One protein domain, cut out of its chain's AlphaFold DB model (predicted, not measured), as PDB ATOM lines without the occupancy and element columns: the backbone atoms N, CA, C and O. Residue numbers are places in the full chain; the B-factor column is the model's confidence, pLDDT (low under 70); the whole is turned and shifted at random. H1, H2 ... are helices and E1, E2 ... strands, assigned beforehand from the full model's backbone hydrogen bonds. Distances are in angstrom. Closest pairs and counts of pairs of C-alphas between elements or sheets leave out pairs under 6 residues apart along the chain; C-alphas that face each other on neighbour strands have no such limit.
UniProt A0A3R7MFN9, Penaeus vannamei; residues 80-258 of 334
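This is residues 80 to 258 of the 334 residues of a protein of Penaeus vannamei (UniProt A0A3R7MFN9). A strongly twisted sheet of nine strands folds back on itself like a flattened, nearly closed barrel: E3, E4 and E8 make one wall, E5, E6 and E9 the other, joined through E10 on one side and through E6 running on into E7 on the other. Three short helices, H1 to H3, gather in a small lobe at one end of the longest axis, and H3 only grazes the sheet. The printed part has 179 residues, with three named helices followed by ten named strands. The sheet is branched and mixed; the class is mixed, helices and strands, with under half of the residues in named elements. The whole is compact, with a radius of gyration of the C-alphas of 16.7 A and spans of 48 by 39 by 30 A.

E3, residues 151 to 161, has three neighbours and bends by 71 degrees at residue 156. On one side are E2, residues 143 to 148, antiparallel (N 146 to O 153, 3.0 A), and E10, residues 254 to 257, parallel (N 257 to O 158, 3.0 A). On the other side is E4, residues 171 to 178, antiparallel (N 159 to O 173, 2.9 A). E2, E3 and E4 form a meander, each strand the antiparallel neighbour of the one before. E8, residues 220 to 227, is antiparallel to E4 (N 174 to O 224, 2.9 A) and to the edge strand E7, residues 205 to 208 (N 207 to O 223, 2.9 A). E9, residues 239 to 243, is antiparallel to E10 (N 240 to O 254, 2.8 A) and to E5, residues 187 to 191 (N 189 to O 241, 2.8 A). E6, residues 199 to 202, is antiparallel to E5 (N 188 to O 201, 2.8 A) and runs on into E7 at 58 degrees. The closest C-alphas of E6 and E8, Ser 201 and Cys 226, are 5.9 A apart. H3, residues 116 to 120, only grazes the sheet with residues 116 to 118. H2, residues 103 to 110, only just touches H3, with 3 pairs of C-alphas within 8 A, the closest Glu 108 and Val 116 at 6.9 A. H1, residues 89 to 93, touches H2; their closest C-alphas, Leu 92 and Arg 104, are 4.6 A apart. Every O i to N i+4 pair is within hydrogen-bond range in H1, H2 and H3.

H1 begins at C-alpha 89 (135.878, 137.666, 114.285), and E10 ends at C-alpha 257 (127.798, 129.614, 94.895). E3 measures 25.4 A, E8 22.4 A, E4 20.9 A and H2 10.3 A. E1, residues 125 to 127, pairs with no named strand, but residues 125 to 126 pair antiparallel with residues 80 to 81.

The C-alphas farthest apart, Pro 84 and Pro 213, are 51.3 A apart. The printed part has no cut; the links E1 to E2, E7 to E8 and E8 to E9 are long. Mean pLDDT of the printed part is 88.3, and residues 84 to 89 and 123 are under 70.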
ATOM      1  N   SER A  80     118.412 138.857 117.860       78.94
ATOM      2  CA  SER A  80     119.064 138.394 119.082       78.94
ATOM      3  C   SER A  80     120.401 139.110 119.230       78.94
ATOM      4  O   SER A  80     120.988 139.507 118.227       78.94
ATOM      5  N   PHE A  81     120.874 139.288 120.462       78.31
ATOM      6  CA  PHE A  81     122.206 139.834 120.719       78.31
ATOM      7  C   PHE A  81     123.220 138.696 120.782       78.31
ATOM      8  O   PHE A  81     122.957 137.684 121.441       78.31
ATOM      9  N   LEU A  82     124.352 138.843 120.096       70.69
ATOM     10  CA  LEU A  82     125.479 137.925 120.254       70.69
ATOM     11  C   LEU A  82     126.110 138.136 121.631       70.69
ATOM     12  O   LEU A  82     126.301 139.271 122.070       70.69
ATOM     13  N   LYS A  83     126.429 137.049 122.338       70.25
ATOM     14  CA  LYS A  83     127.258 137.164 123.542       70.25
ATOM     15  C   LYS A  83     128.714 137.360 123.109       70.25
ATOM     16  O   LYS A  83     129.088 136.888 122.042       70.25
ATOM     17  N   PRO A  84     129.582 137.949 123.945       59.59
ATOM     18  CA  PRO A  84     131.012 138.050 123.642       59.59
ATOM     19  C   PRO A  84     131.687 136.708 123.305       59.59
ATOM     20  O   PRO A  84     132.576 136.658 122.469       59.59
ATOM     21  N   ALA A  85     131.221 135.601 123.895       57.72
ATOM     22  CA  ALA A  85     131.690 134.247 123.573       57.72
ATOM     23  C   ALA A  85     131.274 133.755 122.169       57.72
ATOM     24  O   ALA A  85     131.827 132.774 121.681       57.72
ATOM     25  N   ASP A  86     130.304 134.424 121.542       60.44
ATOM     26  CA  ASP A  86     129.824 134.168 120.186       60.44
ATOM     27  C   ASP A  86     130.513 135.074 119.144       60.44
ATOM     28  O   ASP A  86     130.202 134.971 117.958       60.44
ATOM     29  N   ILE A  87     131.415 135.980 119.557       58.72
ATOM     30  CA  ILE A  87     132.147 136.865 118.640       58.72
ATOM     31  C   ILE A  87     133.215 136.037 117.920       58.72
ATOM     32  O   ILE A  87     134.268 135.708 118.465       58.72
ATOM     33  N   TYR A  88     132.910 135.686 116.673       66.31
ATOM     34  CA  TYR A  88     133.754 134.851 115.821       66.31
ATOM     35  C   TYR A  88     134.938 135.601 115.211       66.31
ATOM     36  O   TYR A  88     135.881 134.947 114.786       66.31
ATOM     37  N   GLU A  89     134.918 136.932 115.122       68.06
ATOM     38  CA  GLU A  89     135.878 137.666 114.285       68.06
ATOM     39  C   GLU A  89     137.332 137.474 114.747       68.06
ATOM     40  O   GLU A  89     138.149 136.967 113.977       68.06
ATOM     41  N   GLU A  90     137.628 137.704 116.030       70.00
ATOM     42  CA  GLU A  90     138.964 137.450 116.598       70.00
ATOM     43  C   GLU A  90     139.381 135.969 116.482       70.00
ATOM     44  O   GLU A  90     140.549 135.650 116.254       70.00
ATOM     45  N   GLN A  91     138.427 135.039 116.597       74.19
ATOM     46  CA  GLN A  91     138.691 133.600 116.491       74.19
ATOM     47  C   GLN A  91     138.964 133.157 115.047       74.19
ATOM     48  O   GLN A  91     139.800 132.282 114.818       74.19
ATOM     49  N   LEU A  92     138.268 133.749 114.073       76.50
ATOM     50  CA  LEU A  92     138.434 133.485 112.644       76.50
ATOM     51  C   LEU A  92     139.767 134.038 112.131       76.50
ATOM     52  O   LEU A  92     140.385 133.424 111.259       76.50
ATOM     53  N   GLU A  93     140.231 135.155 112.690       82.56
ATOM     54  CA  GLU A  93     141.533 135.747 112.373       82.56
ATOM     55  C   GLU A  93     142.709 135.063 113.085       82.56
ATOM     56  O   GLU A  93     143.855 135.205 112.650       82.56
ATOM     57  N   ALA A  94     142.448 134.264 114.126       83.88
ATOM     58  CA  ALA A  94     143.486 133.534 114.842       83.88
ATOM     59  C   ALA A  94     144.298 132.619 113.907       83.88
ATOM     60  O   ALA A  94     143.769 131.934 113.028       83.88
ATOM     61  N   PHE A  95     145.616 132.601 114.101       87.75
ATOM     62  CA  PHE A  95     146.527 131.819 113.275       87.75
ATOM     63  C   PHE A  95     146.645 130.374 113.772       87.75
ATOM     64  O   PHE A  95     146.916 130.118 114.946       87.75
ATOM     65  N   VAL A  96     146.503 129.420 112.855       86.94
ATOM     66  CA  VAL A  96     146.608 127.983 113.110       86.94
ATOM     67  C   VAL A  96     147.995 127.507 112.680       86.94
ATOM     68  O   VAL A  96     148.256 127.241 111.503       86.94
ATOM     69  N   SER A  97     148.898 127.382 113.657       84.50
ATOM     70  CA  SER A  97     150.329 127.129 113.432       84.50
ATOM     71  C   SER A  97     150.631 125.861 112.631       84.50
ATOM     72  O   SER A  97     151.497 125.882 111.761       84.50
ATOM     73  N   TRP A  98     149.901 124.768 112.868       81.00
ATOM     74  CA  TRP A  98     150.111 123.494 112.171       81.00
ATOM     75  C   TRP A  98     149.622 123.503 110.716       81.00
ATOM     76  O   TRP A  98     150.094 122.704 109.909       81.00
ATOM     77  N   ALA A  99     148.684 124.389 110.372       82.62
ATOM     78  CA  ALA A  99     148.118 124.490 109.030       82.62
ATOM     79  C   ALA A  99     148.788 125.584 108.188       82.62
ATOM     80  O   ALA A  99     148.596 125.603 106.975       82.62
ATOM     81  N   ASN A 100     149.546 126.489 108.822       90.88
ATOM     82  CA  ASN A 100     150.025 127.738 108.224       90.88
ATOM     83  C   ASN A 100     148.882 128.547 107.574       90.88
ATOM     84  O   ASN A 100     149.013 129.076 106.472       90.88
ATOM     85  N   LEU A 101     147.727 128.574 108.243       89.62
ATOM     86  CA  LEU A 101     146.491 129.206 107.788       89.62
ATOM     87  C   LEU A 101     145.826 129.924 108.963       89.62
ATOM     88  O   LEU A 101     145.988 129.529 110.114       89.62
ATOM     89  N   THR A 102     145.035 130.952 108.680       88.31
ATOM     90  CA  THR A 102     144.069 131.487 109.658       88.31
ATOM     91  C   THR A 102     142.955 130.469 109.916       88.31
ATOM     92  O   THR A 102     142.655 129.649 109.042       88.31
ATOM     93  N   THR A 103     142.296 130.527 111.075       83.75
ATOM     94  CA  THR A 103     141.115 129.700 111.379       83.75
ATOM     95  C   THR A 103     140.059 129.841 110.286       83.75
ATOM     96  O   THR A 103     139.472 128.848 109.866       83.75
ATOM     97  N   ARG A 104     139.882 131.053 109.743       83.44
ATOM     98  CA  ARG A 104     139.028 131.332 108.584       83.44
ATOM     99  C   ARG A 104     139.409 130.494 107.368       83.44
ATOM    100  O   ARG A 104     138.568 129.791 106.824       83.44
ATOM    101  N   GLN A 105     140.668 130.555 106.940       85.50
ATOM    102  CA  GLN A 105     141.135 129.795 105.779       85.50
ATOM    103  C   GLN A 105     141.055 128.285 106.017       85.50
ATOM    104  O   GLN A 105     140.754 127.535 105.093       85.50
ATOM    105  N   ALA A 106     141.310 127.830 107.246       85.62
ATOM    106  CA  ALA A 106     141.128 126.433 107.614       85.62
ATOM    107  C   ALA A 106     139.650 126.019 107.507       85.62
ATOM    108  O   ALA A 106     139.361 124.974 106.929       85.62
ATOM    109  N   LEU A 107     138.728 126.862 107.984       82.50
ATOM    110  CA  LEU A 107     137.284 126.645 107.913       82.50
ATOM    111  C   LEU A 107     136.775 126.640 106.468       82.50
ATOM    112  O   LEU A 107     136.052 125.727 106.099       82.50
ATOM    113  N   GLU A 108     137.191 127.592 105.632       84.94
ATOM    114  CA  GLU A 108     136.844 127.629 104.201       84.94
ATOM    115  C   GLU A 108     137.388 126.406 103.455       84.94
ATOM    116  O   GLU A 108     136.719 125.848 102.588       84.94
ATOM    117  N   LYS A 109     138.598 125.959 103.808       83.00
ATOM    118  CA  LYS A 109     139.224 124.786 103.193       83.00
ATOM    119  C   LYS A 109     138.552 123.479 103.616       83.00
ATOM    120  O   LYS A 109     138.442 122.570 102.798       83.00
ATOM    121  N   GLN A 110     138.154 123.362 104.880       81.81
ATOM    122  CA  GLN A 110     137.490 122.167 105.403       81.81
ATOM    123  C   GLN A 110     136.010 122.137 105.019       81.81
ATOM    124  O   GLN A 110     135.508 121.099 104.614       81.81
ATOM    125  N   HIS A 111     135.325 123.275 105.073       85.00
ATOM    126  CA  HIS A 111     133.892 123.400 104.836       85.00
ATOM    127  C   HIS A 111     133.622 124.401 103.699       85.00
ATOM    128  O   HIS A 111     133.087 125.484 103.942       85.00
ATOM    129  N   PRO A 112     133.934 124.047 102.438       82.06
ATOM    130  CA  PRO A 112     133.800 124.958 101.294       82.06
ATOM    131  C   PRO A 112     132.352 125.383 101.010       82.06
ATOM    132  O   PRO A 112     132.117 126.367 100.318       82.06
ATOM    133  N   ASN A 113     131.375 124.649 101.547       87.06
ATOM    134  CA  ASN A 113     129.951 124.950 101.403       87.06
ATOM    135  C   ASN A 113     129.405 125.798 102.565       87.06
ATOM    136  O   ASN A 113     128.195 126.003 102.643       87.06
ATOM    137  N   PHE A 114     130.249 126.257 103.492       90.06
ATOM    138  CA  PHE A 114     129.839 127.064 104.638       90.06
ATOM    139  C   PHE A 114     130.042 128.565 104.357       90.06
ATOM    140  O   PHE A 114     131.145 128.965 103.990       90.06
ATOM    141  N   PRO A 115     129.027 129.434 104.545       90.19
ATOM    142  CA  PRO A 115     129.122 130.842 104.164       90.19
ATOM    143  C   PRO A 115     129.880 131.668 105.211       90.19
ATOM    144  O   PRO A 115     129.302 132.480 105.936       90.19
ATOM    145  N   VAL A 116     131.201 131.497 105.257       86.00
ATOM    146  CA  VAL A 116     132.104 132.179 106.200       86.00
ATOM    147  C   VAL A 116     131.954 133.702 106.138       86.00
ATOM    148  O   VAL A 116     131.931 134.359 107.174       86.00
ATOM    149  N   ASN A 117     131.752 134.270 104.945       82.94
ATOM    150  CA  ASN A 117     131.546 135.711 104.773       82.94
ATOM    151  C   ASN A 117     130.260 136.224 105.437       82.94
ATOM    152  O   ASN A 117     130.279 137.300 106.029       82.94
ATOM    153  N   LEU A 118     129.166 135.455 105.372       85.62
ATOM    154  CA  LEU A 118     127.905 135.814 106.027       85.62
ATOM    155  C   LEU A 118     128.067 135.790 107.551       85.62
ATOM    156  O   LEU A 118     127.597 136.690 108.241       85.62
ATOM    157  N   VAL A 119     128.769 134.776 108.055       81.75
ATOM    158  CA  VAL A 119     129.036 134.588 109.486       81.75
ATOM    159  C   VAL A 119     129.975 135.672 110.015       81.75
ATOM    160  O   VAL A 119     129.779 136.165 111.117       81.75
ATOM    161  N   ARG A 120     130.955 136.103 109.216       76.06
ATOM    162  CA  ARG A 120     131.821 137.240 109.553       76.06
ATOM    163  C   ARG A 120     131.040 138.550 109.640       76.06
ATOM    164  O   ARG A 120     131.317 139.360 110.506       76.06
ATOM    165  N   SER A 121     130.046 138.741 108.771       74.25
ATOM    166  CA  SER A 121     129.152 139.910 108.804       74.25
ATOM    167  C   SER A 121     128.043 139.823 109.864       74.25
ATOM    168  O   SER A 121     127.010 140.485 109.740       74.25
ATOM    169  N   LEU A 122     128.178 138.948 110.862       74.94
ATOM    170  CA  LEU A 122     127.258 138.933 111.991       74.94
ATOM    171  C   LEU A 122     127.585 140.127 112.897       74.94
ATOM    172  O   LEU A 122     128.545 140.088 113.660       74.94
ATOM    173  N   ASP A 123     126.777 141.181 112.794       67.56
ATOM    174  CA  ASP A 123     126.810 142.323 113.709       67.56
ATOM    175  C   ASP A 123     126.415 141.899 115.139       67.56
ATOM    176  O   ASP A 123     125.963 140.778 115.379       67.56
ATOM    177  N   GLU A 124     126.450 142.835 116.099       72.00
ATOM    178  CA  GLU A 124     125.924 142.636 117.467       72.00
ATOM    179  C   GLU A 124     124.503 142.040 117.499       72.00
ATOM    180  O   GLU A 124     124.102 141.416 118.485       72.00
ATOM    181  N   LYS A 125     123.734 142.256 116.425       79.38
ATOM    182  CA  LYS A 125     122.357 141.811 116.247       79.38
ATOM    183  C   LYS A 125     122.255 140.860 115.062       79.38
ATOM    184  O   LYS A 125     122.703 141.178 113.970       79.38
ATOM    185  N   TRP A 126     121.568 139.740 115.252       84.75
ATOM    186  CA  TRP A 126     121.410 138.712 114.220       84.75
ATOM    187  C   TRP A 126     120.009 138.103 114.242       84.75
ATOM    188  O   TRP A 126     119.309 138.139 115.261       84.75
ATOM    189  N   CYS A 127     119.576 137.543 113.114       88.94
ATOM    190  CA  CYS A 127     118.257 136.934 113.030       88.94
ATOM    191  C   CYS A 127     118.163 135.623 113.820       88.94
ATOM    192  O   CYS A 127     118.878 134.678 113.518       88.94
ATOM    193  N   HIS A 128     117.211 135.491 114.755       89.81
ATOM    194  CA  HIS A 128     117.048 134.251 115.543       89.81
ATOM    195  C   HIS A 128     116.706 132.986 114.721       89.81
ATOM    196  O   HIS A 128     116.807 131.872 115.244       89.81
ATOM    197  N   LEU A 129     116.242 133.156 113.477       92.31
ATOM    198  CA  LEU A 129     115.958 132.063 112.539       92.31
ATOM    199  C   LEU A 129     117.216 131.566 111.820       92.31
ATOM    200  O   LEU A 129     117.247 130.409 111.395       92.31
ATOM    201  N   LEU A 130     118.233 132.424 111.698       91.19
ATOM    202  CA  LEU A 130     119.539 132.048 111.178       91.19
ATOM    203  C   LEU A 130     120.181 131.085 112.195       91.19
ATOM    204  O   LEU A 130     120.066 131.307 113.404       91.19
ATOM    205  N   PRO A 131     120.810 129.982 111.768       90.62
ATOM    206  CA  PRO A 131     121.483 129.085 112.696       90.62
ATOM    207  C   PRO A 131     122.829 129.667 113.119       90.62
ATOM    208  O   PRO A 131     123.551 130.246 112.309       90.62
ATOM    209  N   MET A 132     123.210 129.433 114.375       84.19
ATOM    210  CA  MET A 132     124.607 129.624 114.770       84.19
ATOM    211  C   MET A 132     125.474 128.531 114.145       84.19
ATOM    212  O   MET A 132     125.004 127.395 114.053       84.19
ATOM    213  N   PRO A 133     126.752 128.811 113.828       83.81
ATOM    214  CA  PRO A 133     127.660 127.812 113.264       83.81
ATOM    215  C   PRO A 133     127.733 126.520 114.095       83.81
ATOM    216  O   PRO A 133     127.671 125.425 113.548       83.81
ATOM    217  N   HIS A 134     127.763 126.641 115.428       82.69
ATOM    218  CA  HIS A 134     127.815 125.506 116.358       82.69
ATOM    219  C   HIS A 134     126.503 124.704 116.471       82.69
ATOM    220  O   HIS A 134     126.494 123.638 117.080       82.69
ATOM    221  N   LEU A 135     125.387 125.214 115.934       87.06
ATOM    222  CA  LEU A 135     124.095 124.514 115.895       87.06
ATOM    223  C   LEU A 135     123.870 123.768 114.576       87.06
ATOM    224  O   LEU A 135     122.856 123.084 114.434       87.06
ATOM    225  N   ILE A 136     124.778 123.917 113.611       90.56
ATOM    226  CA  ILE A 136     124.691 123.210 112.339       90.56
ATOM    227  C   ILE A 136     125.099 121.761 112.562       90.56
ATOM    228  O   ILE A 136     126.177 121.481 113.086       90.56
ATOM    229  N   HIS A 137     124.229 120.836 112.161       89.06
ATOM    230  CA  HIS A 137     124.531 119.416 112.247       89.06
ATOM    231  C   HIS A 137     125.285 118.965 111.000       89.06
ATOM    232  O   HIS A 137     124.745 118.998 109.893       89.06
ATOM    233  N   TRP A 138     126.526 118.536 111.201       89.31
ATOM    234  CA  TRP A 138     127.394 118.045 110.144       89.31
ATOM    235  C   TRP A 138     127.424 116.520 110.153       89.31
ATOM    236  O   TRP A 138     127.757 115.902 111.163       89.31
ATOM    237  N   ASP A 139     127.112 115.929 109.007       86.56
ATOM    238  CA  ASP A 139     127.424 114.540 108.704       86.56
ATOM    239  C   ASP A 139     128.708 114.557 107.887       86.56
ATOM    240  O   ASP A 139     128.685 114.956 106.729       86.56
ATOM    241  N   ASN A 140     129.828 114.136 108.477       84.56
ATOM    242  CA  ASN A 140     131.174 114.287 107.913       84.56
ATOM    243  C   ASN A 140     131.601 115.758 107.688       84.56
ATOM    244  O   ASN A 140     131.114 116.673 108.342       84.56
ATOM    245  N   VAL A 141     132.605 115.972 106.836       79.88
ATOM    246  CA  VAL A 141     133.217 117.282 106.575       79.88
ATOM    247  C   VAL A 141     132.369 118.143 105.619       79.88
ATOM    248  O   VAL A 141     132.423 119.368 105.665       79.88
ATOM    249  N   TYR A 142     131.550 117.528 104.767       85.25
ATOM    250  CA  TYR A 142     130.909 118.199 103.635       85.25
ATOM    251  C   TYR A 142     129.391 118.301 103.731       85.25
ATOM    252  O   TYR A 142     128.826 119.202 103.110       85.25
ATOM    253  N   LEU A 143     128.726 117.384 104.441       92.75
ATOM    254  CA  LEU A 143     127.268 117.299 104.426       92.75
ATOM    255  C   LEU A 143     126.665 117.932 105.676       92.75
ATOM    256  O   LEU A 143     127.128 117.711 106.791       92.75
ATOM    257  N   GLN A 144     125.584 118.680 105.485       95.00
ATOM    258  CA  GLN A 144     124.751 119.171 106.579       95.00
ATOM    259  C   GLN A 144     123.434 118.409 106.600       95.00
ATOM    260  O   GLN A 144     122.851 118.169 105.541       95.00
ATOM    261  N   SER A 145     122.940 118.041 107.780       95.25
ATOM    262  CA  SER A 145     121.755 117.190 107.888       95.25
ATOM    263  C   SER A 145     120.524 117.937 108.399       95.25
ATOM    264  O   SER A 145     120.590 118.825 109.256       95.25
ATOM    265  N   VAL A 146     119.367 117.585 107.839       95.81
ATOM    266  CA  VAL A 146     118.060 118.060 108.297       95.81
ATOM    267  C   VAL A 146     117.003 116.989 108.079       95.81
ATOM    268  O   VAL A 146     116.972 116.324 107.043       95.81
ATOM    269  N   THR A 147     116.098 116.828 109.040       95.81
ATOM    270  CA  THR A 147     114.971 115.900 108.926       95.81
ATOM    271  C   THR A 147     113.686 116.658 108.616       95.81
ATOM    272  O   THR A 147     113.292 117.564 109.347       95.81
ATOM    273  N   VAL A 148     113.003 116.263 107.543       95.62
ATOM    274  CA  VAL A 148     111.732 116.841 107.098       95.62
ATOM    275  C   VAL A 148     110.734 115.720 106.848       95.62
ATOM    276  O   VAL A 148     110.968 114.840 106.023       95.62
ATOM    277  N   SER A 149     109.613 115.741 107.573       92.81
ATOM    278  CA  SER A 149     108.529 114.751 107.440       92.81
ATOM    279  C   SER A 149     109.018 113.293 107.494       92.81
ATOM    280  O   SER A 149     108.603 112.459 106.696       92.81
ATOM    281  N   GLY A 150     109.952 112.997 108.405       92.50
ATOM    282  CA  GLY A 150     110.549 111.663 108.566       92.50
ATOM    283  C   GLY A 150     111.631 111.300 107.541       92.50
ATOM    284  O   GLY A 150     112.253 110.251 107.672       92.50
ATOM    285  N   THR A 151     111.901 112.157 106.551       94.25
ATOM    286  CA  THR A 151     113.013 111.996 105.605       94.25
ATOM    287  C   THR A 151     114.214 112.813 106.060       94.25
ATOM    288  O   THR A 151     114.099 114.020 106.259       94.25
ATOM    289  N   THR A 152     115.378 112.180 106.180       95.94
ATOM    290  CA  THR A 152     116.640 112.883 106.437       95.94
ATOM    291  C   THR A 152     117.300 113.263 105.117       95.94
ATOM    292  O   THR A 152     117.590 112.398 104.287       95.94
ATOM    293  N   PHE A 153     117.523 114.560 104.938       96.69
ATOM    294  CA  PHE A 153     118.257 115.144 103.827       96.69
ATOM    295  C   PHE A 153     119.697 115.408 104.258       96.69
ATOM    296  O   PHE A 153     119.920 116.049 105.285       96.69
ATOM    297  N   LEU A 154     120.658 114.940 103.461       96.69
ATOM    298  CA  LEU A 154     122.067 115.313 103.583       96.69
ATOM    299  C   LEU A 154     122.394 116.330 102.495       96.69
ATOM    300  O   LEU A 154     122.558 115.971 101.327       96.69
ATOM    301  N   LEU A 155     122.444 117.596 102.874       96.94
ATOM    302  CA  LEU A 155     122.675 118.715 101.980       96.94
ATOM    303  C   LEU A 155     124.168 118.826 101.681       96.94
ATOM    304  O   LEU A 155     124.979 118.869 102.604       96.94
ATOM    305  N   TYR A 156     124.523 118.888 100.401       94.31
ATOM    306  CA  TYR A 156     125.911 118.969  99.959       94.31
ATOM    307  C   TYR A 156     126.304 120.396  99.584       94.31
ATOM    308  O   TYR A 156     127.177 120.977 100.214       94.31
ATOM    309  N   SER A 157     125.659 120.981  98.577       94.19
ATOM    310  CA  SER A 157     126.005 122.312  98.067       94.19
ATOM    311  C   SER A 157     124.783 123.033  97.515       94.19
ATOM    312  O   SER A 157     123.773 122.404  97.183       94.19
ATOM    313  N   ALA A 158     124.879 124.359  97.414       95.94
ATOM    314  CA  ALA A 158     123.851 125.210  96.835       95.94
ATOM    315  C   ALA A 158     124.441 126.155  95.779       95.94
ATOM    316  O   ALA A 158     125.540 126.692  95.946       95.94
ATOM    317  N   PHE A 159     123.697 126.381  94.699       93.00
ATOM    318  CA  PHE A 159     124.102 127.277  93.618       93.00
ATOM    319  C   PHE A 159     122.945 128.137  93.114       93.00
ATOM    320  O   PHE A 159     121.791 127.703  93.063       93.00
ATOM    321  N   PHE A 160     123.265 129.370  92.737       92.75
ATOM    322  CA  PHE A 160     122.324 130.311  92.148       92.75
ATOM    323  C   PHE A 160     122.168 130.051  90.646       92.75
ATOM    324  O   PHE A 160     123.131 130.111  89.877       92.75
ATOM    325  N   ASP A 161     120.938 129.790  90.216       89.88
ATOM    326  CA  ASP A 161     120.594 129.528  88.826       89.88
ATOM    327  C   ASP A 161     119.645 130.603  88.289       89.88
ATOM    328  O   ASP A 161     118.456 130.667  88.609       89.88
ATOM    329  N   ASN A 162     120.204 131.456  87.434       87.25
ATOM    330  CA  ASN A 162     119.491 132.529  86.750       87.25
ATOM    331  C   ASN A 162     119.610 132.421  85.218       87.25
ATOM    332  O   ASN A 162     119.650 133.434  84.514       87.25
ATOM    333  N   ARG A 163     119.759 131.199  84.686       84.75
ATOM    334  CA  ARG A 163     119.768 130.966  83.231       84.75
ATOM    335  C   ARG A 163     118.376 131.222  82.645       84.75
ATOM    336  O   ARG A 163     117.374 131.019  83.320       84.75
ATOM    337  N   GLU A 164     118.313 131.660  81.389       81.50
ATOM    338  CA  GLU A 164     117.054 132.063  80.739       81.50
ATOM    339  C   GLU A 164     116.038 130.932  80.606       81.50
ATOM    340  O   GLU A 164     114.850 131.158  80.799       81.50
ATOM    341  N   LEU A 165     116.522 129.720  80.345       84.25
ATOM    342  CA  LEU A 165     115.700 128.519  80.192       84.25
ATOM    343  C   LEU A 165     115.350 127.849  81.530       84.25
ATOM    344  O   LEU A 165     114.706 126.802  81.545       84.25
ATOM    345  N   THR A 166     115.806 128.404  82.655       83.12
ATOM    346  CA  THR A 166     115.480 127.863  83.973       83.12
ATOM    347  C   THR A 166     114.045 128.243  84.335       83.12
ATOM    348  O   THR A 166     113.663 129.404  84.258       83.12
ATOM    349  N   ASP A 167     113.255 127.267  84.774       85.06
ATOM    350  CA  ASP A 167     111.909 127.477  85.305       85.06
ATOM    351  C   ASP A 167     111.751 126.678  86.611       85.06
ATOM    352  O   ASP A 167     111.913 125.450  86.587       85.06
ATOM    353  N   PRO A 168     111.474 127.323  87.761       89.88
ATOM    354  CA  PRO A 168     111.286 128.768  87.967       89.88
ATOM    355  C   PRO A 168     112.600 129.577  87.959       89.88
ATOM    356  O   PRO A 168     113.638 129.087  88.404       89.88
ATOM    357  N   ARG A 169     112.543 130.844  87.517       87.19
ATOM    358  CA  ARG A 169     113.676 131.795  87.492       87.19
ATOM    359  C   ARG A 169     113.361 133.093  88.252       87.19
ATOM    360  O   ARG A 169     112.276 133.641  88.047       87.19
ATOM    361  N   PRO A 170     114.323 133.652  89.013       91.50
ATOM    362  CA  PRO A 170     115.586 133.035  89.446       91.50
ATOM    363  C   PRO A 170     115.351 131.958  90.520       91.50
ATOM    364  O   PRO A 170     114.332 131.979  91.209       91.50
ATOM    365  N   CYS A 171     116.272 131.003  90.680       94.25
ATOM    366  CA  CYS A 171     116.170 129.996  91.742       94.25
ATOM    367  C   CYS A 171     117.523 129.612  92.347       94.25
ATOM    368  O   CYS A 171     118.586 129.859  91.779       94.25
ATOM    369  N   ILE A 172     117.469 128.988  93.521       96.00
ATOM    370  CA  ILE A 172     118.599 128.299  94.140       96.00
ATOM    371  C   ILE A 172     118.382 126.807  93.963       96.00
ATOM    372  O   ILE A 172     117.296 126.281  94.221       96.00
ATOM    373  N   ARG A 173     119.429 126.125  93.524       96.19
ATOM    374  CA  ARG A 173     119.456 124.681  93.354       96.19
ATOM    375  C   ARG A 173     120.334 124.083  94.442       96.19
ATOM    376  O   ARG A 173     121.453 124.548  94.646       96.19
ATOM    377  N   ILE A 174     119.825 123.078  95.144       97.62
ATOM    378  CA  ILE A 174     120.532 122.427  96.250       97.62
ATOM    379  C   ILE A 174     120.731 120.960  95.902       97.62
ATOM    380  O   ILE A 174     119.757 120.243  95.668       97.62
ATOM    381  N   VAL A 175     121.985 120.515  95.884       96.44
ATOM    382  CA  VAL A 175     122.327 119.097  95.746       96.44
ATOM    383  C   VAL A 175     122.204 118.449  97.117       96.44
ATOM    384  O   VAL A 175     122.830 118.893  98.080       96.44
ATOM    385  N   THR A 176     121.393 117.404  97.213       96.44
ATOM    386  CA  THR A 176     121.139 116.696  98.468       96.44
ATOM    387  C   THR A 176     121.073 115.198  98.248       96.44
ATOM    388  O   THR A 176     120.760 114.729  97.159       96.44
ATOM    389  N   TYR A 177     121.277 114.442  99.318       95.56
ATOM    390  CA  TYR A 177     120.987 113.019  99.364       95.56
ATOM    391  C   TYR A 177     119.788 112.742 100.264       95.56
ATOM    392  O   TYR A 177     119.606 113.422 101.271       95.56
ATOM    393  N   ALA A 178     118.987 111.738  99.922       95.56
ATOM    394  CA  ALA A 178     117.927 111.224 100.780       95.56
ATOM    395  C   ALA A 178     117.777 109.712 100.594       95.56
ATOM    396  O   ALA A 178     117.980 109.182  99.500       95.56
ATOM    397  N   ARG A 179     117.403 109.009 101.666       94.50
ATOM    398  CA  ARG A 179     117.192 107.554 101.660       94.50
ATOM    399  C   ARG A 179     115.712 107.200 101.500       94.50
ATOM    400  O   ARG A 179     115.140 106.512 102.335       94.50
ATOM    401  N   THR A 180     115.074 107.723 100.459       93.50
ATOM    402  CA  THR A 180     113.666 107.434 100.152       93.50
ATOM    403  C   THR A 180     113.348 107.719  98.691       93.50
ATOM    404  O   THR A 180     113.924 108.630  98.092       93.50
ATOM    405  N   LYS A 181     112.410 106.968  98.103       93.31
ATOM    406  CA  LYS A 181     111.987 107.126  96.703       93.31
ATOM    407  C   LYS A 181     111.287 108.458  96.410       93.31
ATOM    408  O   LYS A 181     111.399 108.985  95.293       93.31
ATOM    409  N   PHE A 182     110.554 108.982  97.388       92.25
ATOM    410  CA  PHE A 182     109.692 110.153  97.230       92.25
ATOM    411  C   PHE A 182     109.850 111.109  98.416       92.25
ATOM    412  O   PHE A 182     108.956 111.204  99.257       92.25
ATOM    413  N   PRO A 183     110.991 111.814  98.503       93.81
ATOM    414  CA  PRO A 183     111.222 112.764  99.582       93.81
ATOM    415  C   PRO A 183     110.167 113.877  99.560       93.81
ATOM    416  O   PRO A 183     109.890 114.469  98.512       93.81
ATOM    417  N   ALA A 184     109.585 114.175 100.723       93.81
ATOM    418  CA  ALA A 184     108.649 115.285 100.866       93.81
ATOM    419  C   ALA A 184     109.357 116.618 100.581       93.81
ATOM    420  O   ALA A 184     110.475 116.838 101.045       93.81
ATOM    421  N   ALA A 185     108.713 117.514  99.831       94.75
ATOM    422  CA  ALA A 185     109.294 118.808  99.480       94.75
ATOM    423  C   ALA A 185     109.461 119.693 100.734       94.75
ATOM    424  O   ALA A 185     108.449 120.020 101.366       94.75
ATOM    425  N   PRO A 186     110.697 120.090 101.094       96.69
ATOM    426  CA  PRO A 186     110.934 120.953 102.240       96.69
ATOM    427  C   PRO A 186     110.710 122.433 101.886       96.69
ATOM    428  O   PRO A 186     110.274 122.786 100.783       96.69
ATOM    429  N   TRP A 187     111.020 123.314 102.832       97.25
ATOM    430  CA  TRP A 187     111.047 124.761 102.636       97.25
ATOM    431  C   TRP A 187     112.484 125.275 102.671       97.25
ATOM    432  O   TRP A 187     113.340 124.709 103.347       97.25
ATOM    433  N   CYS A 188     112.733 126.368 101.960       97.38
ATOM    434  CA  CYS A 188     114.015 127.049 101.910       97.38
ATOM    435  C   CYS A 188     113.902 128.408 102.599       97.38
ATOM    436  O   CYS A 188     112.963 129.168 102.344       97.38
ATOM    437  N   HIS A 189     114.871 128.719 103.449       96.56
ATOM    438  CA  HIS A 189     115.139 130.069 103.935       96.56
ATOM    439  C   HIS A 189     116.298 130.626 103.129       96.56
ATOM    440  O   HIS A 189     117.396 130.072 103.163       96.56
ATOM    441  N   ILE A 190     116.043 131.685 102.374       95.44
ATOM    442  CA  ILE A 190     117.032 132.318 101.507       95.44
ATOM    443  C   ILE A 190     117.538 133.575 102.206       95.44
ATOM    444  O   ILE A 190     116.749 134.454 102.563       95.44
ATOM    445  N   TRP A 191     118.851 133.643 102.403       93.69
ATOM    446  CA  TRP A 191     119.511 134.686 103.177       93.69
ATOM    447  C   TRP A 191     120.264 135.640 102.257       93.69
ATOM    448  O   TRP A 191     121.171 135.235 101.527       93.69
ATOM    449  N   PHE A 192     119.906 136.917 102.339       90.94
ATOM    450  CA  PHE A 192     120.584 138.013 101.639       90.94
ATOM    451  C   PHE A 192     121.483 138.830 102.575       90.94
ATOM    452  O   PHE A 192     122.373 139.536 102.116       90.94
ATOM    453  N   ASN A 193     121.259 138.729 103.887       87.25
ATOM    454  CA  ASN A 193     122.059 139.335 104.948       87.25
ATOM    455  C   ASN A 193     121.840 138.568 106.272       87.25
ATOM    456  O   ASN A 193     121.069 137.607 106.324       87.25
ATOM    457  N   SER A 194     122.537 138.982 107.331       83.19
ATOM    458  CA  SER A 194     122.502 138.375 108.670       83.19
ATOM    459  C   SER A 194     121.405 138.933 109.597       83.19
ATOM    460  O   SER A 194     121.043 138.295 110.592       83.19
ATOM    461  N   THR A 195     120.875 140.121 109.292       81.31
ATOM    462  CA  THR A 195     119.988 140.900 110.178       81.31
ATOM    463  C   THR A 195     118.512 140.844 109.775       81.31
ATOM    464  O   THR A 195     117.631 140.995 110.620       81.31
ATOM    465  N   GLY A 196     118.221 140.624 108.495       84.81
ATOM    466  CA  GLY A 196     116.872 140.586 107.943       84.81
ATOM    467  C   GLY A 196     116.195 139.219 108.075       84.81
ATOM    468  O   GLY A 196     116.850 138.202 108.320       84.81
ATOM    469  N   PRO A 197     114.860 139.166 107.911       88.69
ATOM    470  CA  PRO A 197     114.157 137.898 107.792       88.69
ATOM    471  C   PRO A 197     114.589 137.148 106.526       88.69
ATOM    472  O   PRO A 197     114.829 137.779 105.494       88.69
ATOM    473  N   PRO A 198     114.643 135.805 106.572       93.31
ATOM    474  CA  PRO A 198     114.871 135.031 105.370       93.31
ATOM    475  C   PRO A 198     113.668 135.157 104.444       93.31
ATOM    476  O   PRO A 198     112.513 135.181 104.883       93.31
ATOM    477  N   VAL A 199     113.938 135.122 103.147       94.25
ATOM    478  CA  VAL A 199     112.882 134.908 102.166       94.25
ATOM    479  C   VAL A 199     112.508 133.435 102.202       94.25
ATOM    480  O   VAL A 199     113.343 132.558 101.973       94.25
ATOM    481  N   VAL A 200     111.248 133.156 102.528       94.81
ATOM    482  CA  VAL A 200     110.738 131.788 102.589       94.81
ATOM    483  C   VAL A 200     110.244 131.366 101.225       94.81
ATOM    484  O   VAL A 200     109.395 132.020 100.623       94.81
ATOM    485  N   SER A 201     110.741 130.225 100.772       95.19
ATOM    486  CA  SER A 201     110.368 129.647  99.495       95.19
ATOM    487  C   SER A 201     110.071 128.166  99.652       95.19
ATOM    488  O   SER A 201     110.864 127.420 100.224       95.19
ATOM    489  N   ARG A 202     108.919 127.715  99.157       95.69
ATOM    490  CA  ARG A 202     108.624 126.281  99.093       95.69
ATOM    491  C   ARG A 202     109.445 125.663  97.967       95.69
ATOM    492  O   ARG A 202     109.458 126.209  96.866       95.69
ATOM    493  N   VAL A 203     110.063 124.503  98.204       97.00
ATOM    494  CA  VAL A 203     110.734 123.767  97.124       97.00
ATOM    495  C   VAL A 203     109.719 123.436  96.030       97.00
ATOM    496  O   VAL A 203     108.743 122.724  96.267       97.00
ATOM    497  N   ALA A 204     109.953 123.970  94.832       96.19
ATOM    498  CA  ALA A 204     109.068 123.809  93.684       96.19
ATOM    499  C   ALA A 204     109.258 122.452  93.000       96.19
ATOM    500  O   ALA A 204     108.303 121.872  92.490       96.19
ATOM    501  N   ARG A 205     110.499 121.948  92.973       95.50
ATOM    502  CA  ARG A 205     110.854 120.670  92.346       95.50
ATOM    503  C   ARG A 205     111.886 119.931  93.187       95.50
ATOM    504  O   ARG A 205     112.856 120.539  93.638       95.50
ATOM    505  N   THR A 206     111.674 118.626  93.329       96.00
ATOM    506  CA  THR A 206     112.634 117.676  93.900       96.00
ATOM    507  C   THR A 206     112.980 116.661  92.820       96.00
ATOM    508  O   THR A 206     112.290 115.656  92.633       96.00
ATOM    509  N   GLU A 207     114.011 116.972  92.047       94.56
ATOM    510  CA  GLU A 207     114.415 116.179  90.889       94.56
ATOM    511  C   GLU A 207     115.395 115.100  91.327       94.56
ATOM    512  O   GLU A 207     116.260 115.342  92.156       94.56
ATOM    513  N   PHE A 208     115.251 113.893  90.801       94.31
ATOM    514  CA  PHE A 208     116.143 112.786  91.118       94.31
ATOM    515  C   PHE A 208     117.302 112.769  90.119       94.31
ATOM    516  O   PHE A 208     117.061 112.805  88.914       94.31
ATOM    517  N   LEU A 209     118.533 112.743  90.626       90.56
ATOM    518  CA  LEU A 209     119.766 112.839  89.844       90.56
ATOM    519  C   LEU A 209     120.498 111.494  89.828       90.56
ATOM    520  O   LEU A 209     121.513 111.318  90.501       90.56
ATOM    521  N   ASP A 210     119.971 110.533  89.080       83.75
ATOM    522  CA  ASP A 210     120.642 109.258  88.830       83.75
ATOM    523  C   ASP A 210     120.110 108.635  87.531       83.75
ATOM    524  O   ASP A 210     118.977 108.897  87.122       83.75
ATOM    525  N   TRP A 211     120.922 107.791  86.899       82.25
ATOM    526  CA  TRP A 211     120.510 106.963  85.764       82.25
ATOM    527  C   TRP A 211     119.793 105.686  86.228       82.25
ATOM    528  O   TRP A 211     119.011 105.100  85.481       82.25
ATOM    529  N   GLN A 212     120.056 105.245  87.461       84.31
ATOM    530  CA  GLN A 212     119.422 104.067  88.046       84.31
ATOM    531  C   GLN A 212     117.972 104.347  88.450       84.31
ATOM    532  O   GLN A 212     117.662 105.452  88.888       84.31
ATOM    533  N   PRO A 213     117.068 103.353  88.409       88.00
ATOM    534  CA  PRO A 213     115.713 103.534  88.909       88.00
ATOM    535  C   PRO A 213     115.711 103.840  90.412       88.00
ATOM    536  O   PRO A 213     116.554 103.370  91.184       88.00
ATOM    537  N   ARG A 214     114.715 104.615  90.852       91.88
ATOM    538  CA  ARG A 214     114.570 104.951  92.271       91.88
ATOM    539  C   ARG A 214     114.237 103.710  93.101       91.88
ATOM    540  O   ARG A 214     113.325 102.956  92.755       91.88
ATOM    541  N   THR A 215     114.906 103.566  94.238       88.69
ATOM    542  CA  THR A 215     114.805 102.408  95.135       88.69
ATOM    543  C   THR A 215     114.617 102.852  96.581       88.69
ATOM    544  O   THR A 215     115.169 103.866  97.003       88.69
ATOM    545  N   GLU A 216     113.826 102.107  97.351       90.44
ATOM    546  CA  GLU A 216     113.669 102.387  98.782       90.44
ATOM    547  C   GLU A 216     114.911 101.914  99.548       90.44
ATOM    548  O   GLU A 216     115.553 100.938  99.164       90.44
ATOM    549  N   GLY A 217     115.285 102.616 100.618       85.12
ATOM    550  CA  GLY A 217     116.425 102.228 101.454       85.12
ATOM    551  C   GLY A 217     117.815 102.526 100.870       85.12
ATOM    552  O   GLY A 217     118.789 102.476 101.626       85.12
ATOM    553  N   ARG A 218     117.939 102.904  99.587       88.81
ATOM    554  CA  ARG A 218     119.193 103.385  98.977       88.81
ATOM    555  C   ARG A 218     119.349 104.895  99.163       88.81
ATOM    556  O   ARG A 218     118.385 105.644  99.039       88.81
ATOM    557  N   GLN A 219     120.576 105.337  99.427       89.81
ATOM    558  CA  GLN A 219     120.943 106.750  99.391       89.81
ATOM    559  C   GLN A 219     120.871 107.251  97.940       89.81
ATOM    560  O   GLN A 219     121.586 106.747  97.079       89.81
ATOM    561  N   MET A 220     120.005 108.220  97.668       93.44
ATOM    562  CA  MET A 220     119.769 108.750  96.327       93.44
ATOM    563  C   MET A 220     120.030 110.245  96.282       93.44
ATOM    564  O   MET A 220     119.735 110.950  97.247       93.44
ATOM    565  N   THR A 221     120.561 110.719  95.159       95.38
ATOM    566  CA  THR A 221     120.853 112.135  94.938       95.38
ATOM    567  C   THR A 221     119.626 112.842  94.375       95.38
ATOM    568  O   THR A 221     118.977 112.353  93.449       95.38
ATOM    569  N   PHE A 222     119.327 114.016  94.912       96.31
ATOM    570  CA  PHE A 222     118.249 114.879  94.463       96.31
ATOM    571  C   PHE A 222     118.734 116.316  94.275       96.31
ATOM    572  O   PHE A 222     119.678 116.767  94.926       96.31
ATOM    573  N   LEU A 223     118.041 117.040  93.401       97.06
ATOM    574  CA  LEU A 223     118.173 118.473  93.197       97.06
ATOM    575  C   LEU A 223     116.907 119.162  93.701       97.06
ATOM    576  O   LEU A 223     115.831 119.014  93.114       97.06
ATOM    577  N   LEU A 224     117.031 119.916  94.789       97.75
ATOM    578  CA  LEU A 224     115.948 120.761  95.287       97.75
ATOM    579  C   LEU A 224     115.988 122.101  94.562       97.75
ATOM    580  O   LEU A 224     117.053 122.695  94.419       97.75
ATOM    581  N   THR A 225     114.828 122.589  94.134       97.38
ATOM    582  CA  THR A 225     114.694 123.889  93.468       97.38
ATOM    583  C   THR A 225     113.900 124.848  94.339       97.38
ATOM    584  O   THR A 225     112.685 124.700  94.474       97.38
ATOM    585  N   CYS A 226     114.584 125.837  94.909       96.94
ATOM    586  CA  CYS A 226     113.998 126.910  95.705       96.94
ATOM    587  C   CYS A 226     113.804 128.151  94.810       96.94
ATOM    588  O   CYS A 226     114.792 128.831  94.512       96.94
ATOM    589  N   PRO A 227     112.586 128.468  94.338       95.81
ATOM    590  CA  PRO A 227     112.348 129.701  93.590       95.81
ATOM    591  C   PRO A 227     112.651 130.932  94.444       95.81
ATOM    592  O   PRO A 227     112.291 130.978  95.620       95.81
ATOM    593  N   ILE A 228     113.270 131.949  93.855       93.62
ATOM    594  CA  ILE A 228     113.400 133.265  94.478       93.62
ATOM    595  C   ILE A 228     112.219 134.117  93.990       93.62
ATOM    596  O   ILE A 228     112.038 134.259  92.776       93.62
ATOM    597  N   PRO A 229     111.394 134.675  94.895       90.62
ATOM    598  CA  PRO A 229     110.316 135.585  94.523       90.62
ATOM    599  C   PRO A 229     110.826 136.756  93.679       90.62
ATOM    600  O   PRO A 229     111.890 137.308  93.952       90.62
ATOM    601  N   ARG A 230     110.043 137.184  92.682       84.62
ATOM    602  CA  ARG A 230     110.448 138.248  91.742       84.62
ATOM    603  C   ARG A 230     110.814 139.564  92.428       84.62
ATOM    604  O   ARG A 230     111.724 140.236  91.957       84.62
ATOM    605  N   ALA A 231     110.151 139.893  93.539       83.94
ATOM    606  CA  ALA A 231     110.448 141.082  94.342       83.94
ATOM    607  C   ALA A 231     111.916 141.134  94.809       83.94
ATOM    608  O   ALA A 231     112.491 142.210  94.905       83.94
ATOM    609  N   GLU A 232     112.527 139.967  95.018       83.12
ATOM    610  CA  GLU A 232     113.899 139.799  95.507       83.12
ATOM    611  C   GLU A 232     114.854 139.348  94.390       83.12
ATOM    612  O   GLU A 232     116.016 139.039  94.633       83.12
ATOM    613  N   GLY A 233     114.387 139.316  93.135       74.12
ATOM    614  CA  GLY A 233     115.156 138.813  91.994       74.12
ATOM    615  C   GLY A 233     116.392 139.648  91.640       74.12
ATOM    616  O   GLY A 233     117.250 139.176  90.896       74.12
ATOM    617  N   HIS A 234     116.491 140.872  92.167       77.88
ATOM    618  CA  HIS A 234     117.656 141.748  92.020       77.88
ATOM    619  C   HIS A 234     118.721 141.522  93.101       77.88
ATOM    620  O   HIS A 234     119.874 141.904  92.904       77.88
ATOM    621  N   ALA A 235     118.347 140.928  94.235       83.94
ATOM    622  CA  ALA A 235     119.255 140.684  95.340       83.94
ATOM    623  C   ALA A 235     120.063 139.399  95.102       83.94
ATOM    624  O   ALA A 235     119.581 138.422  94.526       83.94
ATOM    625  N   VAL A 236     121.318 139.398  95.551       85.38
ATOM    626  CA  VAL A 236     122.225 138.254  95.401       85.38
ATOM    627  C   VAL A 236     122.133 137.393  96.662       85.38
ATOM    628  O   VAL A 236     122.514 137.869  97.733       85.38
ATOM    629  N   PRO A 237     121.630 136.147  96.585       92.44
ATOM    630  CA  PRO A 237     121.545 135.285  97.757       92.44
ATOM    631  C   PRO A 237     122.950 134.892  98.228       92.44
ATOM    632  O   PRO A 237     123.779 134.457  97.429       92.44
ATOM    633  N   LEU A 238     123.205 135.023  99.531       92.62
ATOM    634  CA  LEU A 238     124.485 134.675 100.156       92.62
ATOM    635  C   LEU A 238     124.485 133.237 100.672       92.62
ATOM    636  O   LEU A 238     125.473 132.511 100.541       92.62
ATOM    637  N   ALA A 239     123.367 132.821 101.266       94.94
ATOM    638  CA  ALA A 239     123.215 131.502 101.852       94.94
ATOM    639  C   ALA A 239     121.780 130.982 101.728       94.94
ATOM    640  O   ALA A 239     120.831 131.740 101.508       94.94
ATOM    641  N   VAL A 240     121.616 129.676 101.906       96.69
ATOM    642  CA  VAL A 240     120.316 129.014 101.966       96.69
ATOM    643  C   VAL A 240     120.297 127.989 103.093       96.69
ATOM    644  O   VAL A 240     121.261 127.258 103.309       96.69
ATOM    645  N   SER A 241     119.179 127.924 103.802       97.06
ATOM    646  CA  SER A 241     118.892 126.881 104.784       97.06
ATOM    647  C   SER A 241     117.674 126.082 104.348       97.06
ATOM    648  O   SER A 241     116.758 126.629 103.736       97.06
ATOM    649  N   VAL A 242     117.636 124.800 104.696       97.19
ATOM    650  CA  VAL A 242     116.473 123.936 104.465       97.19
ATOM    651  C   VAL A 242     115.789 123.658 105.797       97.19
ATOM    652  O   VAL A 242     116.454 123.343 106.785       97.19
ATOM    653  N   VAL A 243     114.463 123.782 105.822       96.31
ATOM    654  CA  VAL A 243     113.631 123.609 107.018       96.31
ATOM    655  C   VAL A 243     112.375 122.793 106.713       96.31
ATOM    656  O   VAL A 243     111.907 122.734 105.572       96.31
ATOM    657  N   ALA A 244     111.810 122.161 107.742       95.38
ATOM    658  CA  ALA A 244     110.602 121.354 107.594       95.38
ATOM    659  C   ALA A 244     109.340 122.212 107.429       95.38
ATOM    660  O   ALA A 244     108.444 121.852 106.663       95.38
ATOM    661  N   ARG A 245     109.268 123.352 108.127       94.25
ATOM    662  CA  ARG A 245     108.132 124.285 108.093       94.25
ATOM    663  C   ARG A 245     108.579 125.726 107.834       94.25
ATOM    664  O   ARG A 245     109.699 126.095 108.193       94.25
ATOM    665  N   PRO A 246     107.707 126.571 107.253       93.88
ATOM    666  CA  PRO A 246     108.004 127.992 107.106       93.88
ATOM    667  C   PRO A 246     108.281 128.617 108.481       93.88
ATOM    668  O   PRO A 246     107.636 128.271 109.470       93.88
ATOM    669  N   CYS A 247     109.249 129.534 108.539       92.31
ATOM    670  CA  CYS A 247     109.661 130.245 109.760       92.31
ATOM    671  C   CYS A 247     110.160 129.387 110.934       92.31
ATOM    672  O   CYS A 247     110.265 129.884 112.051       92.31
ATOM    673  N   GLU A 248     110.485 128.115 110.708       93.00
ATOM    674  CA  GLU A 248     111.147 127.281 111.710       93.00
ATOM    675  C   GLU A 248     112.634 127.637 111.820       93.00
ATOM    676  O   GLU A 248     113.258 128.003 110.827       93.00
ATOM    677  N   LYS A 249     113.217 127.542 113.020       92.69
ATOM    678  CA  LYS A 249     114.650 127.799 113.200       92.69
ATOM    679  C   LYS A 249     115.457 126.784 112.390       92.69
ATOM    680  O   LYS A 249     115.269 125.579 112.552       92.69
ATOM    681  N   ALA A 250     116.354 127.271 111.540       94.38
ATOM    682  CA  ALA A 250     117.173 126.407 110.708       94.38
ATOM    683  C   ALA A 250     118.247 125.665 111.523       94.38
ATOM    684  O   ALA A 250     118.716 126.150 112.552       94.38
ATOM    685  N   SER A 251     118.648 124.492 111.026       94.38
ATOM    686  CA  SER A 251     119.795 123.699 111.506       94.38
ATOM    687  C   SER A 251     120.873 123.519 110.430       94.38
ATOM    688  O   SER A 251     121.833 122.781 110.623       94.38
ATOM    689  N   THR A 252     120.693 124.159 109.275       95.81
ATOM    690  CA  THR A 252     121.571 124.070 108.104       95.81
ATOM    691  C   THR A 252     121.815 125.466 107.554       95.81
ATOM    692  O   THR A 252     120.961 126.340 107.689       95.81
ATOM    693  N   LEU A 253     122.972 125.704 106.956       95.56
ATOM    694  CA  LEU A 253     123.350 126.955 106.320       95.56
ATOM    695  C   LEU A 253     124.396 126.670 105.240       95.56
ATOM    696  O   LEU A 253     125.585 126.520 105.527       95.56
ATOM    697  N   LEU A 254     123.936 126.577 103.996       95.56
ATOM    698  CA  LEU A 254     124.784 126.382 102.828       95.56
ATOM    699  C   LEU A 254     125.105 127.718 102.169       95.56
ATOM    700  O   LEU A 254     124.218 128.546 101.968       95.56
ATOM    701  N   GLN A 255     126.358 127.900 101.775       93.94
ATOM    702  CA  GLN A 255     126.784 128.989 100.911       93.94
ATOM    703  C   GLN A 255     126.172 128.821  99.525       93.94
ATOM    704  O   GLN A 255     126.210 127.737  98.941       93.94
ATOM    705  N   VAL A 256     125.627 129.909  98.982       93.56
ATOM    706  CA  VAL A 256     125.118 129.921  97.613       93.56
ATOM    707  C   VAL A 256     126.244 130.348  96.676       93.56
ATOM    708  O   VAL A 256     126.677 131.499  96.663       93.56
ATOM    709  N   THR A 257     126.735 129.397  95.889       88.69
ATOM    710  CA  THR A 257     127.798 129.614  94.895       88.69
ATOM    711  C   THR A 257     127.234 130.125  93.565       88.69
ATOM    712  O   THR A 257     126.026 130.061  93.315       88.69
ATOM    713  N   GLY A 258     128.084 130.697  92.704       77.19
ATOM    714  CA  GLY A 258     127.671 131.213  91.390       77.19
ATOM    715  C   GLY A 258     126.856 132.517  91.405       77.19
ATOM    716  O   GLY A 258     126.634 133.104  90.345       77.19
TER     717      GLY A 258